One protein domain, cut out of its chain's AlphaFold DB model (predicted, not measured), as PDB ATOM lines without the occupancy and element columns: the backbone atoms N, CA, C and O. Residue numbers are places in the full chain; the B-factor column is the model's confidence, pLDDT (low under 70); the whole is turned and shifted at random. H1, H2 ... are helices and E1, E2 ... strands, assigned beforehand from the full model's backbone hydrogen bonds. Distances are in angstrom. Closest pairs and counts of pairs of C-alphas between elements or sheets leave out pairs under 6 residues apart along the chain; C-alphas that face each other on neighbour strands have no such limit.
ATOM      1  N   GLY A  13     -25.953  22.227  41.551       44.69
ATOM      2  CA  GLY A  13     -25.786  23.255  42.578       44.69
ATOM      3  C   GLY A  13     -25.826  24.718  42.102       44.69
ATOM      4  O   GLY A  13     -26.476  25.516  42.761       44.69
ATOM      5  N   GLU A  14     -25.190  25.109  41.001       48.59
ATOM      6  CA  GLU A  14     -25.271  26.458  40.412       48.59
ATOM      7  C   GLU A  14     -26.608  26.742  39.729       48.59
ATOM      8  O   GLU A  14     -27.151  27.824  39.932       48.59
ATOM      9  N   VAL A  15     -27.196  25.782  39.001       50.62
ATOM     10  CA  VAL A  15     -28.574  25.915  38.486       50.62
ATOM     11  C   VAL A  15     -29.531  26.075  39.659       50.62
ATOM     12  O   VAL A  15     -30.354  26.987  39.679       50.62
ATOM     13  N   ARG A  16     -29.386  25.238  40.694       51.16
ATOM     14  CA  ARG A  16     -30.183  25.343  41.916       51.16
ATOM     15  C   ARG A  16     -29.919  26.655  42.653       51.16
ATOM     16  O   ARG A  16     -30.882  27.270  43.071       51.16
ATOM     17  N   LYS A  17     -28.680  27.150  42.748       52.47
ATOM     18  CA  LYS A  17     -28.345  28.465  43.341       52.47
ATOM     19  C   LYS A  17     -28.901  29.641  42.534       52.47
ATOM     20  O   LYS A  17     -29.278  30.641  43.136       52.47
ATOM     21  N   ARG A  18     -28.951  29.538  41.202       54.00
ATOM     22  CA  ARG A  18     -29.589  30.535  40.330       54.00
ATOM     23  C   ARG A  18     -31.106  30.514  40.514       54.00
ATOM     24  O   ARG A  18     -31.714  31.566  40.620       54.00
ATOM     25  N   VAL A  19     -31.717  29.337  40.640       51.97
ATOM     26  CA  VAL A  19     -33.176  29.185  40.799       51.97
ATOM     27  C   VAL A  19     -33.658  29.406  42.246       51.97
ATOM     28  O   VAL A  19     -34.824  29.742  42.447       51.97
ATOM     29  N   GLN A  20     -32.802  29.234  43.258       53.41
ATOM     30  CA  GLN A  20     -33.179  29.211  44.676       53.41
ATOM     31  C   GLN A  20     -32.715  30.470  45.431       53.41
ATOM     32  O   GLN A  20     -31.525  30.780  45.509       53.41
ATOM     33  N   MET A  21     -33.673  31.160  46.054       57.28
ATOM     34  CA  MET A  21     -33.427  32.248  47.008       57.28
ATOM     35  C   MET A  21     -32.829  31.694  48.322       57.28
ATOM     36  O   MET A  21     -33.228  30.619  48.768       57.28
ATOM     37  N   ARG A  22     -31.867  32.400  48.932       49.78
ATOM     38  CA  ARG A  22     -31.150  32.054  50.185       49.78
ATOM     39  C   ARG A  22     -31.875  32.536  51.444       49.78
ATOM     40  O   ARG A  22     -31.684  31.954  52.502       49.78
ATOM     41  N   THR A  23     -32.669  33.593  51.338       54.19
ATOM     42  CA  THR A  23     -33.421  34.239  52.432       54.19
ATOM     43  C   THR A  23     -34.859  34.452  51.974       54.19
ATOM     44  O   THR A  23     -35.040  34.515  50.769       54.19
ATOM     45  N   GLY A  24     -35.857  34.581  52.856       55.56
ATOM     46  CA  GLY A  24     -37.268  34.881  52.520       55.56
ATOM     47  C   GLY A  24     -38.098  33.712  51.963       55.56
ATOM     48  O   GLY A  24     -37.561  32.700  51.511       55.56
ATOM     49  N   GLU A  25     -39.419  33.860  51.991       67.44
ATOM     50  CA  GLU A  25     -40.390  32.866  51.538       67.44
ATOM     51  C   GLU A  25     -40.714  33.010  50.042       67.44
ATOM     52  O   GLU A  25     -40.495  34.037  49.391       67.44
ATOM     53  N   ARG A  26     -41.226  31.926  49.450       69.31
ATOM     54  CA  ARG A  26     -41.703  31.944  48.065       69.31
ATOM     55  C   ARG A  26     -42.902  32.885  47.963       69.31
ATOM     56  O   ARG A  26     -43.895  32.675  48.650       69.31
ATOM     57  N   GLY A  27     -42.844  33.838  47.036       75.38
ATOM     58  CA  GLY A  27     -43.877  34.863  46.891       75.38
ATOM     59  C   GLY A  27     -43.565  36.167  47.626       75.38
ATOM     60  O   GLY A  27     -44.339  37.113  47.494       75.38
ATOM     61  N   ASP A  28     -42.431  36.256  48.327       83.75
ATOM     62  CA  ASP A  28     -41.928  37.540  48.808       83.75
ATOM     63  C   ASP A  28     -41.543  38.433  47.631       83.75
ATOM     64  O   ASP A  28     -40.773  38.043  46.745       83.75
ATOM     65  N   VAL A  29     -42.052  39.664  47.650       88.88
ATOM     66  CA  VAL A  29     -41.650  40.691  46.693       88.88
ATOM     67  C   VAL A  29     -40.249  41.147  47.050       88.88
ATOM     68  O   VAL A  29     -40.010  41.642  48.152       88.88
ATOM     69  N   ARG A  30     -39.330  41.004  46.098       88.00
ATOM     70  CA  ARG A  30     -37.944  41.430  46.266       88.00
ATOM     71  C   ARG A  30     -37.591  42.573  45.366       88.00
ATOM     72  O   ARG A  30     -38.057  42.648  44.226       88.00
ATOM     73  N   VAL A  31     -36.706  43.403  45.888       90.19
ATOM     74  CA  VAL A  31     -36.164  44.543  45.179       90.19
ATOM     75  C   VAL A  31     -34.643  44.542  45.255       90.19
ATOM     76  O   VAL A  31     -34.068  44.077  46.235       90.19
ATOM     77  N   ALA A  32     -33.995  45.026  44.203       88.81
ATOM     78  CA  ALA A  32     -32.555  45.250  44.155       88.81
ATOM     79  C   ALA A  32     -32.295  46.735  43.859       88.81
ATOM     80  O   ALA A  32     -32.982  47.289  42.992       88.81
ATOM     81  N   PRO A  33     -31.344  47.391  44.545       88.00
ATOM     82  CA  PRO A  33     -30.991  48.769  44.253       88.00
ATOM     83  C   PRO A  33     -30.312  48.854  42.884       88.00
ATOM     84  O   PRO A  33     -29.560  47.961  42.480       88.00
ATOM     85  N   SER A  34     -30.567  49.945  42.170       87.31
ATOM     86  CA  SER A  34     -29.778  50.315  41.002       87.31
ATOM     87  C   SER A  34     -28.344  50.629  41.415       87.31
ATOM     88  O   SER A  34     -28.085  51.129  42.510       87.31
ATOM     89  N   ARG A  35     -27.404  50.424  40.488       85.44
ATOM     90  CA  ARG A  35     -26.043  50.954  40.612       85.44
ATOM     91  C   ARG A  35     -26.028  52.482  40.730       85.44
ATOM     92  O   ARG A  35     -25.082  53.040  41.277       85.44
ATOM     93  N   PHE A  36     -27.061  53.144  40.215       85.75
ATOM     94  CA  PHE A  36     -27.218  54.586  40.259       85.75
ATOM     95  C   PHE A  36     -28.334  54.951  41.248       85.75
ATOM     96  O   PHE A  36     -29.506  54.717  40.945       85.75
ATOM     97  N   PRO A  37     -28.017  55.562  42.406       81.38
ATOM     98  CA  PRO A  37     -29.011  55.877  43.439       81.38
ATOM     99  C   PRO A  37     -30.210  56.692  42.931       81.38
ATOM    100  O   PRO A  37     -31.341  56.508  43.380       81.38
ATOM    101  N   SER A  38     -29.992  57.550  41.929       76.25
ATOM    102  CA  SER A  38     -31.043  58.343  41.284       76.25
ATOM    103  C   SER A  38     -32.151  57.494  40.644       76.25
ATOM    104  O   SER A  38     -33.291  57.958  40.555       76.25
ATOM    105  N   LEU A  39     -31.853  56.247  40.263       79.19
ATOM    106  CA  LEU A  39     -32.787  55.325  39.614       79.19
ATOM    107  C   LEU A  39     -33.580  54.455  40.603       79.19
ATOM    108  O   LEU A  39     -34.578  53.850  40.214       79.19
ATOM    109  N   GLY A  40     -33.193  54.433  41.883       86.00
ATOM    110  CA  GLY A  40     -33.914  53.732  42.946       86.00
ATOM    111  C   GLY A  40     -33.770  52.210  42.884       86.00
ATOM    112  O   GLY A  40     -32.658  51.694  42.816       86.00
ATOM    113  N   TYR A  41     -34.894  51.495  42.945       88.62
ATOM    114  CA  TYR A  41     -34.946  50.036  43.073       88.62
ATOM    115  C   TYR A  41     -35.673  49.377  41.898       88.62
ATOM    116  O   TYR A  41     -36.569  49.968  41.292       88.62
ATOM    117  N   TYR A  42     -35.349  48.111  41.638       90.94
ATOM    118  CA  TYR A  42     -36.018  47.265  40.650       90.94
ATOM    119  C   TYR A  42     -36.603  46.012  41.287       90.94
ATOM    120  O   TYR A  42     -35.986  45.441  42.180       90.94
ATOM    121  N   TYR A  43     -37.743  45.532  40.786       92.06
ATOM    122  CA  TYR A  43     -38.255  44.209  41.163       92.06
ATOM    123  C   TYR A  43     -37.309  43.092  40.704       92.06
ATOM    124  O   TYR A  43     -36.777  43.142  39.593       92.06
ATOM    125  N   TRP A  44     -37.158  42.057  41.531       90.62
ATOM    126  CA  TRP A  44     -36.205  40.968  41.317       90.62
ATOM    127  C   TRP A  44     -36.888  39.593  41.228       90.62
ATOM    128  O   TRP A  44     -37.675  39.226  42.098       90.62
ATOM    129  N   PHE A  45     -36.579  38.818  40.182       88.69
ATOM    130  CA  PHE A  45     -37.295  37.589  39.804       88.69
ATOM    131  C   PHE A  45     -36.484  36.290  39.947       88.69
ATOM    132  O   PHE A  45     -37.079  35.211  39.925       88.69
ATOM    133  N   LEU A  46     -35.150  36.344  40.071       75.31
ATOM    134  CA  LEU A  46     -34.304  35.138  40.120       75.31
ATOM    135  C   LEU A  46     -32.945  35.365  40.788       75.31
ATOM    136  O   LEU A  46     -32.287  36.360  40.509       75.31
ATOM    137  N   GLY A  47     -32.492  34.381  41.569       64.00
ATOM    138  CA  GLY A  47     -31.139  34.310  42.125       64.00
ATOM    139  C   GLY A  47     -30.906  35.195  43.346       64.00
ATOM    140  O   GLY A  47     -31.621  36.164  43.594       64.00
ATOM    141  N   ASN A  48     -29.867  34.859  44.109       56.34
ATOM    142  CA  ASN A  48     -29.397  35.692  45.212       56.34
ATOM    143  C   ASN A  48     -28.546  36.814  44.651       56.34
ATOM    144  O   ASN A  48     -27.391  36.593  44.298       56.34
ATOM    145  N   HIS A  49     -29.123  38.001  44.572       64.69
ATOM    146  CA  HIS A  49     -28.330  39.212  44.494       64.69
ATOM    147  C   HIS A  49     -27.944  39.580  45.930       64.69
ATOM    148  O   HIS A  49     -28.827  39.642  46.791       64.69
ATOM    149  N   GLU A  50     -26.649  39.782  46.195       59.75
ATOM    150  CA  GLU A  50     -26.106  40.031  47.547       59.75
ATOM    151  C   GLU A  50     -26.757  41.237  48.244       59.75
ATOM    152  O   GLU A  50     -26.753  41.326  49.467       59.75
ATOM    153  N   HIS A  51     -27.407  42.106  47.465       73.44
ATOM    154  CA  HIS A  51     -28.099  43.308  47.918       73.44
ATOM    155  C   HIS A  51     -29.591  43.302  47.552       73.44
ATOM    156  O   HIS A  51     -30.097  44.294  47.043       73.44
ATOM    157  N   THR A  52     -30.296  42.173  47.693       83.00
ATOM    158  CA  THR A  52     -31.769  42.179  47.574       83.00
ATOM    159  C   THR A  52     -32.442  42.369  48.919       83.00
ATOM    160  O   THR A  52     -32.059  41.752  49.910       83.00
ATOM    161  N   GLU A  53     -33.499  43.169  48.917       84.94
ATOM    162  CA  GLU A  53     -34.335  43.448  50.079       84.94
ATOM    163  C   GLU A  53     -35.746  42.906  49.850       84.94
ATOM    164  O   GLU A  53     -36.238  42.847  48.718       84.94
ATOM    165  N   ILE A  54     -36.399  42.483  50.932       83.94
ATOM    166  CA  ILE A  54     -37.810  42.098  50.906       83.94
ATOM    167  C   ILE A  54     -38.627  43.369  51.096       83.94
ATOM    168  O   ILE A  54     -38.414  44.099  52.059       83.94
ATOM    169  N   LEU A  55     -39.582  43.607  50.200       84.50
ATOM    170  CA  LEU A  55     -40.522  44.715  50.304       84.50
ATOM    171  C   LEU A  55     -41.846  44.196  50.899       84.50
ATOM    172  O   LEU A  55     -42.701  43.700  50.151       84.50
ATOM    173  N   PRO A  56     -42.038  44.259  52.232       75.75
ATOM    174  CA  PRO A  56     -43.218  43.698  52.875       75.75
ATOM    175  C   PRO A  56     -44.494  44.395  52.388       75.75
ATOM    176  O   PRO A  56     -44.517  45.588  52.097       75.75
ATOM    177  N   HIS A  57     -45.585  43.633  52.292       77.38
ATOM    178  CA  HIS A  57     -46.915  44.098  51.860       77.38
ATOM    179  C   HIS A  57     -47.030  44.625  50.420       77.38
ATOM    180  O   HIS A  57     -48.144  44.961  49.996       77.38
ATOM    181  N   ALA A  58     -45.942  44.667  49.647       83.38
ATOM    182  CA  ALA A  58     -46.019  44.980  48.231       83.38
ATOM    183  C   ALA A  58     -46.845  43.921  47.489       83.38
ATOM    184  O   ALA A  58     -46.788  42.728  47.774       83.38
ATOM    185  N   LYS A  59     -47.660  44.384  46.538       85.75
ATOM    186  CA  LYS A  59     -48.525  43.535  45.709       85.75
ATOM    187  C   LYS A  59     -48.444  43.999  44.257       85.75
ATOM    188  O   LYS A  59     -49.422  44.559  43.750       85.75
ATOM    189  N   PRO A  60     -47.277  43.865  43.606       92.50
ATOM    190  CA  PRO A  60     -47.121  44.296  42.231       92.50
ATOM    191  C   PRO A  60     -48.022  43.467  41.316       92.50
ATOM    192  O   PRO A  60     -48.282  42.285  41.553       92.50
ATOM    193  N   ILE A  61     -48.549  44.104  40.275       92.88
ATOM    194  CA  ILE A  61     -49.604  43.527  39.443       92.88
ATOM    195  C   ILE A  61     -49.045  43.146  38.077       92.88
ATOM    196  O   ILE A  61     -48.486  43.979  37.359       92.88
ATOM    197  N   VAL A  62     -49.290  41.896  37.678       94.62
ATOM    198  CA  VAL A  62     -49.109  41.433  36.300       94.62
ATOM    199  C   VAL A  62     -50.456  41.353  35.580       94.62
ATOM    200  O   VAL A  62     -51.386  40.666  36.002       94.62
ATOM    201  N   ARG A  63     -50.572  42.050  34.451       92.88
ATOM    202  CA  ARG A  63     -51.700  41.968  33.522       92.88
ATOM    203  C   ARG A  63     -51.374  40.973  32.413       92.88
ATOM    204  O   ARG A  63     -50.459  41.198  31.630       92.88
ATOM    205  N   TYR A  64     -52.182  39.927  32.273       92.56
ATOM    206  CA  TYR A  64     -52.056  38.988  31.156       92.56
ATOM    207  C   TYR A  64     -52.894  39.428  29.948       92.56
ATOM    208  O   TYR A  64     -54.125  39.470  30.008       92.56
ATOM    209  N   ALA A  65     -52.226  39.744  28.840       89.00
ATOM    210  CA  ALA A  65     -52.821  40.140  27.565       89.00
ATOM    211  C   ALA A  65     -52.899  38.946  26.593       89.00
ATOM    212  O   ALA A  65     -52.247  38.923  25.551       89.00
ATOM    213  N   GLY A  66     -53.692  37.935  26.957       85.75
ATOM    214  CA  GLY A  66     -53.907  36.722  26.160       85.75
ATOM    215  C   GLY A  66     -53.577  35.430  26.916       85.75
ATOM    216  O   GLY A  66     -53.368  35.459  28.133       85.75
ATOM    217  N   PRO A  67     -53.564  34.277  26.220       84.56
ATOM    218  CA  PRO A  67     -53.173  33.000  26.808       84.56
ATOM    219  C   PRO A  67     -51.732  33.037  27.331       84.56
ATOM    220  O   PRO A  67     -50.832  33.533  26.657       84.56
ATOM    221  N   THR A  68     -51.506  32.479  28.519       87.31
ATOM    222  CA  THR A  68     -50.179  32.414  29.150       87.31
ATOM    223  C   THR A  68     -49.849  31.015  29.635       87.31
ATOM    224  O   THR A  68     -50.734  30.204  29.910       87.31
ATOM    225  N   THR A  69     -48.554  30.721  29.722       89.56
ATOM    226  CA  THR A  69     -48.038  29.401  30.086       89.56
ATOM    227  C   THR A  69     -47.800  29.287  31.588       89.56
ATOM    228  O   THR A  69     -47.720  30.285  32.311       89.56
ATOM    229  N   ARG A  70     -47.658  28.046  32.072       86.06
ATOM    230  CA  ARG A  70     -47.326  27.770  33.476       86.06
ATOM    231  C   ARG A  70     -45.982  28.388  33.873       86.06
ATOM    232  O   ARG A  70     -45.895  28.905  34.978       86.06
ATOM    233  N   ALA A  71     -44.988  28.373  32.981       86.81
ATOM    234  CA  ALA A  71     -43.678  28.974  33.227       86.81
ATOM    235  C   ALA A  71     -43.803  30.466  33.555       86.81
ATOM    236  O   ALA A  71     -43.407  30.877  34.635       86.81
ATOM    237  N   VAL A  72     -44.474  31.235  32.688       92.19
ATOM    238  CA  VAL A  72     -44.706  32.675  32.891       92.19
ATOM    239  C   VAL A  72     -45.441  32.939  34.204       92.19
ATOM    240  O   VAL A  72     -45.002  33.755  35.008       92.19
ATOM    241  N   ARG A  73     -46.561  32.245  34.443       91.38
ATOM    242  CA  ARG A  73     -47.356  32.449  35.666       91.38
ATOM    243  C   ARG A  73     -46.557  32.142  36.924       91.38
ATOM    244  O   ARG A  73     -46.669  32.872  37.900       91.38
ATOM    245  N   ARG A  74     -45.756  31.078  36.882       87.44
ATOM    246  CA  ARG A  74     -44.887  30.693  37.987       87.44
ATOM    247  C   ARG A  74     -43.814  31.746  38.239       87.44
ATOM    248  O   ARG A  74     -43.642  32.105  39.388       87.44
ATOM    249  N   THR A  75     -43.157  32.275  37.206       90.75
ATOM    250  CA  THR A  75     -42.118  33.306  37.376       90.75
ATOM    251  C   THR A  75     -42.654  34.541  38.097       90.75
ATOM    252  O   THR A  75     -42.021  35.032  39.022       90.75
ATOM    253  N   PHE A  76     -43.849  35.011  37.729       93.38
ATOM    254  CA  PHE A  76     -44.485  36.134  38.423       93.38
ATOM    255  C   PHE A  76     -44.903  35.781  39.855       93.38
ATOM    256  O   PHE A  76     -44.623  36.548  40.772       93.38
ATOM    257  N   ALA A  77     -45.541  34.626  40.059       90.00
ATOM    258  CA  ALA A  77     -45.984  34.201  41.385       90.00
ATOM    259  C   ALA A  77     -44.810  33.999  42.357       90.00
ATOM    260  O   ALA A  77     -44.897  34.398  43.513       90.00
ATOM    261  N   ASP A  78     -43.704  33.422  41.881       87.25
ATOM    262  CA  ASP A  78     -42.507  33.167  42.687       87.25
ATOM    263  C   ASP A  78     -41.818  34.487  43.101       87.25
ATOM    264  O   ASP A  78     -41.196  34.523  44.160       87.25
ATOM    265  N   ALA A  79     -42.006  35.569  42.333       89.56
ATOM    266  CA  ALA A  79     -41.541  36.931  42.629       89.56
ATOM    267  C   ALA A  79     -42.569  37.807  43.387       89.56
ATOM    268  O   ALA A  79     -42.386  39.020  43.502       89.56
ATOM    269  N   GLY A  80     -43.686  37.231  43.845       89.69
ATOM    270  CA  GLY A  80     -44.713  37.942  44.620       89.69
ATOM    271  C   GLY A  80     -45.685  38.803  43.809       89.69
ATOM    272  O   GLY A  80     -46.479  39.556  44.377       89.69
ATOM    273  N   PHE A  81     -45.677  38.694  42.477       92.44
ATOM    274  CA  PHE A  81     -46.639  39.397  41.630       92.44
ATOM    275  C   PHE A  81     -48.005  38.719  41.660       92.44
ATOM    276  O   PHE A  81     -48.130  37.499  41.528       92.44
ATOM    277  N   ILE A  82     -49.052  39.537  41.728       92.25
ATOM    278  CA  ILE A  82     -50.438  39.078  41.680       92.25
ATOM    279  C   ILE A  82     -51.052  39.300  40.290       92.25
ATOM    280  O   ILE A  82     -50.805  40.327  39.646       92.25
ATOM    281  N   PRO A  83     -51.875  38.361  39.794       92.81
ATOM    282  CA  PRO A  83     -52.589  38.552  38.542       92.81
ATOM    283  C   PRO A  83     -53.641  39.657  38.687       92.81
ATOM    284  O   PRO A  83     -54.531  39.587  39.534       92.81
ATOM    285  N   GLY A  84     -53.567  40.668  37.824       87.88
ATOM    286  CA  GLY A  84     -54.571  41.723  37.741       87.88
ATOM    287  C   GLY A  84     -55.865  41.253  37.059       87.88
ATOM    288  O   GLY A  84     -55.848  40.301  36.271       87.88
ATOM    289  N   PRO A  85     -56.998  41.940  37.299       84.38
ATOM    290  CA  PRO A  85     -58.245  41.662  36.595       84.38
ATOM    291  C   PRO A  85     -58.110  41.889  35.081       84.38
ATOM    292  O   PRO A  85     -57.235  42.621  34.603       84.38
ATOM    293  N   LYS A  86     -59.023  41.296  34.299       74.00
ATOM    294  CA  LYS A  86     -59.117  41.574  32.856       74.00
ATOM    295  C   LYS A  86     -59.267  43.088  32.646       74.00
ATOM    296  O   LYS A  86     -60.088  43.721  33.299       74.00
ATOM    297  N   ASN A  87     -58.472  43.658  31.739       74.44
ATOM    298  CA  ASN A  87     -58.412  45.100  31.446       74.44
ATOM    299  C   ASN A  87     -57.909  46.001  32.590       74.44
ATOM    300  O   ASN A  87     -58.163  47.205  32.568       74.44
ATOM    301  N   CYS A  88     -57.166  45.458  33.561       79.62
ATOM    302  CA  CYS A  88     -56.542  46.271  34.601       79.62
ATOM    303  C   CYS A  88     -55.683  47.396  33.989       79.62
ATOM    304  O   CYS A  88     -54.816  47.133  33.153       79.62
ATOM    305  N   LYS A  89     -55.939  48.650  34.382       82.81
ATOM    306  CA  LYS A  89     -55.114  49.809  33.991       82.81
ATOM    307  C   LYS A  89     -53.931  50.024  34.942       82.81
ATOM    308  O   LYS A  89     -52.906  50.537  34.520       82.81
ATOM    309  N   LYS A  90     -54.067  49.595  36.201       85.94
ATOM    310  CA  LYS A  90     -53.024  49.666  37.233       85.94
ATOM    311  C   LYS A  90     -52.244  48.353  37.267       85.94
ATOM    312  O   LYS A  90     -52.645  47.409  37.937       85.94
ATOM    313  N   PHE A  91     -51.168  48.281  36.501       90.81
ATOM    314  CA  PHE A  91     -50.263  47.133  36.473       90.81
ATOM    315  C   PHE A  91     -48.813  47.600  36.433       90.81
ATOM    316  O   PHE A  91     -48.555  48.701  35.962       90.81
ATOM    317  N   ASN A  92     -47.894  46.748  36.875       92.62
ATOM    318  CA  ASN A  92     -46.453  46.957  36.731       92.62
ATOM    319  C   ASN A  92     -45.947  46.278  35.455       92.62
ATOM    320  O   ASN A  92     -45.114  46.821  34.739       92.62
ATOM    321  N   VAL A  93     -46.499  45.103  35.126       94.50
ATOM    322  CA  VAL A  93     -46.124  44.358  33.917       94.50
ATOM    323  C   VAL A  93     -47.347  43.949  33.116       94.50
ATOM    324  O   VAL A  93     -48.270  43.337  33.646       94.50
ATOM    325  N   CYS A  94     -47.347  44.239  31.820       94.06
ATOM    326  CA  CYS A  94     -48.261  43.662  30.846       94.06
ATOM    327  C   CYS A  94     -47.540  42.546  30.087       94.06
ATOM    328  O   CYS A  94     -46.597  42.803  29.337       94.06
ATOM    329  N   TRP A  95     -47.996  41.307  30.269       93.62
ATOM    330  CA  TRP A  95     -47.448  40.138  29.595       93.62
ATOM    331  C   TRP A  95     -48.426  39.574  28.563       93.62
ATOM    332  O   TRP A  95     -49.490  39.062  28.923       93.62
ATOM    333  N   GLY A  96     -48.060  39.607  27.285       88.94
ATOM    334  CA  GLY A  96     -48.835  39.063  26.173       88.94
ATOM    335  C   GLY A  96     -48.833  39.990  24.960       88.94
ATOM    336  O   GLY A  96     -47.944  40.813  24.802       88.94
ATOM    337  N   SER A  97     -49.844  39.852  24.102       82.31
ATOM    338  CA  SER A  97     -49.977  40.650  22.881       82.31
ATOM    339  C   SER A  97     -51.092  41.684  23.063       82.31
ATOM    340  O   SER A  97     -52.259  41.380  22.779       82.31
ATOM    341  N   PRO A  98     -50.792  42.901  23.549       77.75
ATOM    342  CA  PRO A  98     -51.782  43.966  23.579       77.75
ATOM    343  C   PRO A  98     -52.242  44.335  22.159       77.75
ATOM    344  O   PRO A  98     -51.510  44.180  21.181       77.75
ATOM    345  N   LYS A  99     -53.488  44.805  22.029       74.56
ATOM    346  CA  LYS A  99     -54.077  45.123  20.722       74.56
ATOM    347  C   LYS A  99     -53.689  46.533  20.273       74.56
ATOM    348  O   LYS A  99     -54.120  47.507  20.882       74.56
ATOM    349  N   GLY A 100     -52.973  46.607  19.152       76.81
ATOM    350  CA  GLY A 100     -52.719  47.843  18.411       76.81
ATOM    351  C   GLY A 100     -51.667  48.761  19.037       76.81
ATOM    352  O   GLY A 100     -51.325  48.650  20.213       76.81
ATOM    353  N   ILE A 101     -51.159  49.695  18.230       81.62
ATOM    354  CA  ILE A 101     -50.115  50.631  18.667       81.62
ATOM    355  C   ILE A 101     -50.607  51.596  19.757       81.62
ATOM    356  O   ILE A 101     -49.838  51.992  20.628       81.62
ATOM    357  N   GLY A 102     -51.908  51.905  19.755       83.81
ATOM    358  CA  GLY A 102     -52.533  52.792  20.735       83.81
ATOM    359  C   GLY A 102     -52.416  52.297  22.177       83.81
ATOM    360  O   GLY A 102     -52.410  53.118  23.082       83.81
ATOM    361  N   PHE A 103     -52.254  50.987  22.415       88.50
ATOM    362  CA  PHE A 103     -51.992  50.479  23.765       88.50
ATOM    363  C   PHE A 103     -50.682  51.028  24.344       88.50
ATOM    364  O   PHE A 103     -50.653  51.420  25.506       88.50
ATOM    365  N   TYR A 104     -49.615  51.079  23.547       88.31
ATOM    366  CA  TYR A 104     -48.303  51.522  24.023       88.31
ATOM    367  C   TYR A 104     -48.320  52.985  24.464       88.31
ATOM    368  O   TYR A 104     -47.723  53.315  25.480       88.31
ATOM    369  N   ALA A 105     -49.105  53.822  23.780       85.75
ATOM    370  CA  ALA A 105     -49.312  55.220  24.152       85.75
ATOM    371  C   ALA A 105     -50.066  55.402  25.488       85.75
ATOM    372  O   ALA A 105     -50.138  56.515  25.996       85.75
ATOM    373  N   THR A 106     -50.643  54.332  26.056       87.19
ATOM    374  CA  THR A 106     -51.310  54.363  27.372       87.19
ATOM    375  C   THR A 106     -50.420  53.912  28.526       87.19
ATOM    376  O   THR A 106     -50.877  53.930  29.668       87.19
ATOM    377  N   LEU A 107     -49.190  53.465  28.245       87.75
ATOM    378  CA  LEU A 107     -48.257  53.033  29.280       87.75
ATOM    379  C   LEU A 107     -47.788  54.239  30.093       87.75
ATOM    380  O   LEU A 107     -47.336  55.237  29.540       87.75
ATOM    381  N   MET A 108     -47.899  54.122  31.412       83.06
ATOM    382  CA  MET A 108     -47.390  55.105  32.365       83.06
ATOM    383  C   MET A 108     -45.966  54.735  32.812       83.06
ATOM    384  O   MET A 108     -45.585  53.563  32.712       83.06
ATOM    385  N   PRO A 109     -45.183  55.687  33.356       74.44
ATOM    386  CA  PRO A 109     -43.955  55.361  34.079       74.44
ATOM    387  C   PRO A 109     -44.221  54.260  35.113       74.44
ATOM    388  O   PRO A 109     -45.280  54.258  35.728       74.44
ATOM    389  N   GLY A 110     -43.306  53.298  35.257       79.25
ATOM    390  CA  GLY A 110     -43.515  52.131  36.127       79.25
ATOM    391  C   GLY A 110     -44.229  50.943  35.469       79.25
ATOM    392  O   GLY A 110     -44.227  49.842  36.028       79.25
ATOM    393  N   GLN A 111     -44.796  51.125  34.269       89.50
ATOM    394  CA  GLN A 111     -45.460  50.064  33.512       89.50
ATOM    395  C   GLN A 111     -44.586  49.554  32.372       89.50
ATOM    396  O   GLN A 111     -44.157  50.316  31.510       89.50
ATOM    397  N   VAL A 112     -44.401  48.237  32.314       93.44
ATOM    398  CA  VAL A 112     -43.588  47.589  31.279       93.44
ATOM    399  C   VAL A 112     -44.417  46.576  30.495       93.44
ATOM    400  O   VAL A 112     -45.202  45.823  31.071       93.44
ATOM    401  N   CYS A 113     -44.238  46.513  29.177       93.94
ATOM    402  CA  CYS A 113     -44.841  45.505  28.308       93.94
ATOM    403  C   CYS A 113     -43.783  44.601  27.658       93.94
ATOM    404  O   CYS A 113     -42.795  45.083  27.119       93.94
ATOM    405  N   ASN A 114     -44.008  43.286  27.644       94.00
ATOM    406  CA  ASN A 114     -43.081  42.320  27.035       94.00
ATOM    407  C   ASN A 114     -43.209  42.196  25.498       94.00
ATOM    408  O   ASN A 114     -42.841  41.165  24.925       94.00
ATOM    409  N   GLN A 115     -43.762  43.214  24.839       91.00
ATOM    410  CA  GLN A 115     -43.717  43.350  23.391       91.00
ATOM    411  C   GLN A 115     -43.338  44.765  22.988       91.00
ATOM    412  O   GLN A 115     -43.799  45.733  23.586       91.00
ATOM    413  N   VAL A 472     -39.337  49.985  40.680       85.62
ATOM    414  CA  VAL A 472     -40.247  50.190  41.795       85.62
ATOM    415  C   VAL A 472     -40.538  51.684  41.798       85.62
ATOM    416  O   VAL A 472     -39.641  52.490  42.036       85.62
ATOM    417  N   GLU A 473     -41.769  52.076  41.461       70.19
ATOM    418  CA  GLU A 473     -42.173  53.478  41.596       70.19
ATOM    419  C   GLU A 473     -41.840  53.944  43.015       70.19
ATOM    420  O   GLU A 473     -42.253  53.291  43.978       70.19
ATOM    421  N   LYS A 474     -41.089  55.052  43.138       51.44
ATOM    422  CA  LYS A 474     -40.812  55.701  44.421       51.44
ATOM    423  C   LYS A 474     -42.148  56.002  45.109       51.44
ATOM    424  O   LYS A 474     -42.760  57.040  44.885       51.44
ATOM    425  N   ARG A 475     -42.581  55.107  45.989       42.69
ATOM    426  CA  ARG A 475     -42.993  55.549  47.315       42.69
ATOM    427  C   ARG A 475     -41.673  55.964  47.970       42.69
ATOM    428  O   ARG A 475     -40.690  55.246  47.817       42.69
ATOM    429  N   THR A 476     -41.592  57.195  48.451       33.94
ATOM    430  CA  THR A 476     -40.365  57.875  48.909       33.94
ATOM    431  C   THR A 476     -39.471  56.974  49.781       33.94
ATOM    432  O   THR A 476     -39.971  56.018  50.356       33.94
ATOM    433  N   GLU A 477     -38.163  57.237  49.921       34.84
ATOM    434  CA  GLU A 477     -37.265  56.439  50.802       34.84
ATOM    435  C   GLU A 477     -37.846  56.204  52.214       34.84
ATOM    436  O   GLU A 477     -37.639  55.150  52.811       34.84
ATOM    437  N   PHE A 478     -38.672  57.134  52.703       35.59
ATOM    438  CA  PHE A 478     -39.438  57.010  53.946       35.59
ATOM    439  C   PHE A 478     -40.506  55.897  53.944       35.59
ATOM    440  O   PHE A 478     -40.776  55.323  54.999       35.59
ATOM    441  N   ASP A 479     -41.078  55.557  52.789       36.09
ATOM    442  CA  ASP A 479     -42.082  54.500  52.600       36.09
ATOM    443  C   ASP A 479     -41.470  53.093  52.477       36.09
ATOM    444  O   ASP A 479     -42.175  52.097  52.642       36.09
ATOM    445  N   ILE A 480     -40.173  52.993  52.156       43.84
ATOM    446  CA  ILE A 480     -39.443  51.715  52.075       43.84
ATOM    447  C   ILE A 480     -38.893  51.333  53.459       43.84
ATOM    448  O   ILE A 480     -38.825  50.151  53.790       43.84
ATOM    449  N   ILE A 481     -38.579  52.327  54.298       38.34
ATOM    450  CA  ILE A 481     -37.978  52.129  55.627       38.34
ATOM    451  C   ILE A 481     -39.029  52.141  56.756       38.34
ATOM    452  O   ILE A 481     -38.789  51.572  57.820       38.34
ATOM    453  N   THR A 482     -40.224  52.701  56.532       29.36
ATOM    454  CA  THR A 482     -41.264  52.791  57.573       29.36
ATOM    455  C   THR A 482     -42.591  52.202  57.089       29.36
ATOM    456  O   THR A 482     -43.192  52.743  56.161       29.36
TER     457      THR A 482
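What this domain is: This is residues 13 to 115 and 472 to 482 of the 680 residues of the protein "Tubulin tyrosine ligase-like 4" of Giardia muris (UniProt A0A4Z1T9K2). Little regular structure: mostly loops, joining two small separate two-stranded sheets, the antiparallel hairpin E1-E2 and the parallel pair E3-E4, with short helices round the outside. The 114 printed residues, of mixed class, hold H1 E1 E2 E3 H2 E4 H3 H4, in named elements only 43 residues. It is compact, radius of gyration of the C-alphas 15.0 A, spans 40 by 35 by 24 A.

How they stand to each other: H1, residues 13 to 19, touches no helix. E1, residues 30 to 33, and E2, residues 41 to 43, are a hairpin; N 32 and O 42 are 2.9 A apart. E3, residues 61 to 65, H2, residues 70 to 78, and E4, residues 93 to 96, form a strand-helix-strand unit, two parallel neighbour strands with a helix between, its crossover left-handed. N 63 and O 93 are 2.8 A apart. The closest C-alphas of E3 and H2, Val 62 and Phe 76, are 7.3 A apart. H3, residues 101 to 106, and H4, residues 477 to 481, are apart. Every O i to N i+4 pair is within hydrogen-bond range in H1, H2 and H4; H3 has 0 of 2, but 3 of 3 O i to N i+3.

Where its parts are: H1 begins at C-alpha 13 (-25.786, 23.255, 42.578); H4 ends at C-alpha 481 (-37.978, 52.129, 55.627). E3 is 12.8 A long, H2 11.7 A.

The domain as a whole: The farthest C-alphas, Gly 13 and Gly 102, are 45.4 A apart. Residues 116 to 471 are not printed; C-alphas 115 and 472 are 19.9 A apart. Links E2 to E3 and H2 to E4 are long. pLDDT is under 70 at residues 13 to 26, 47 to 50 and 474 to 482.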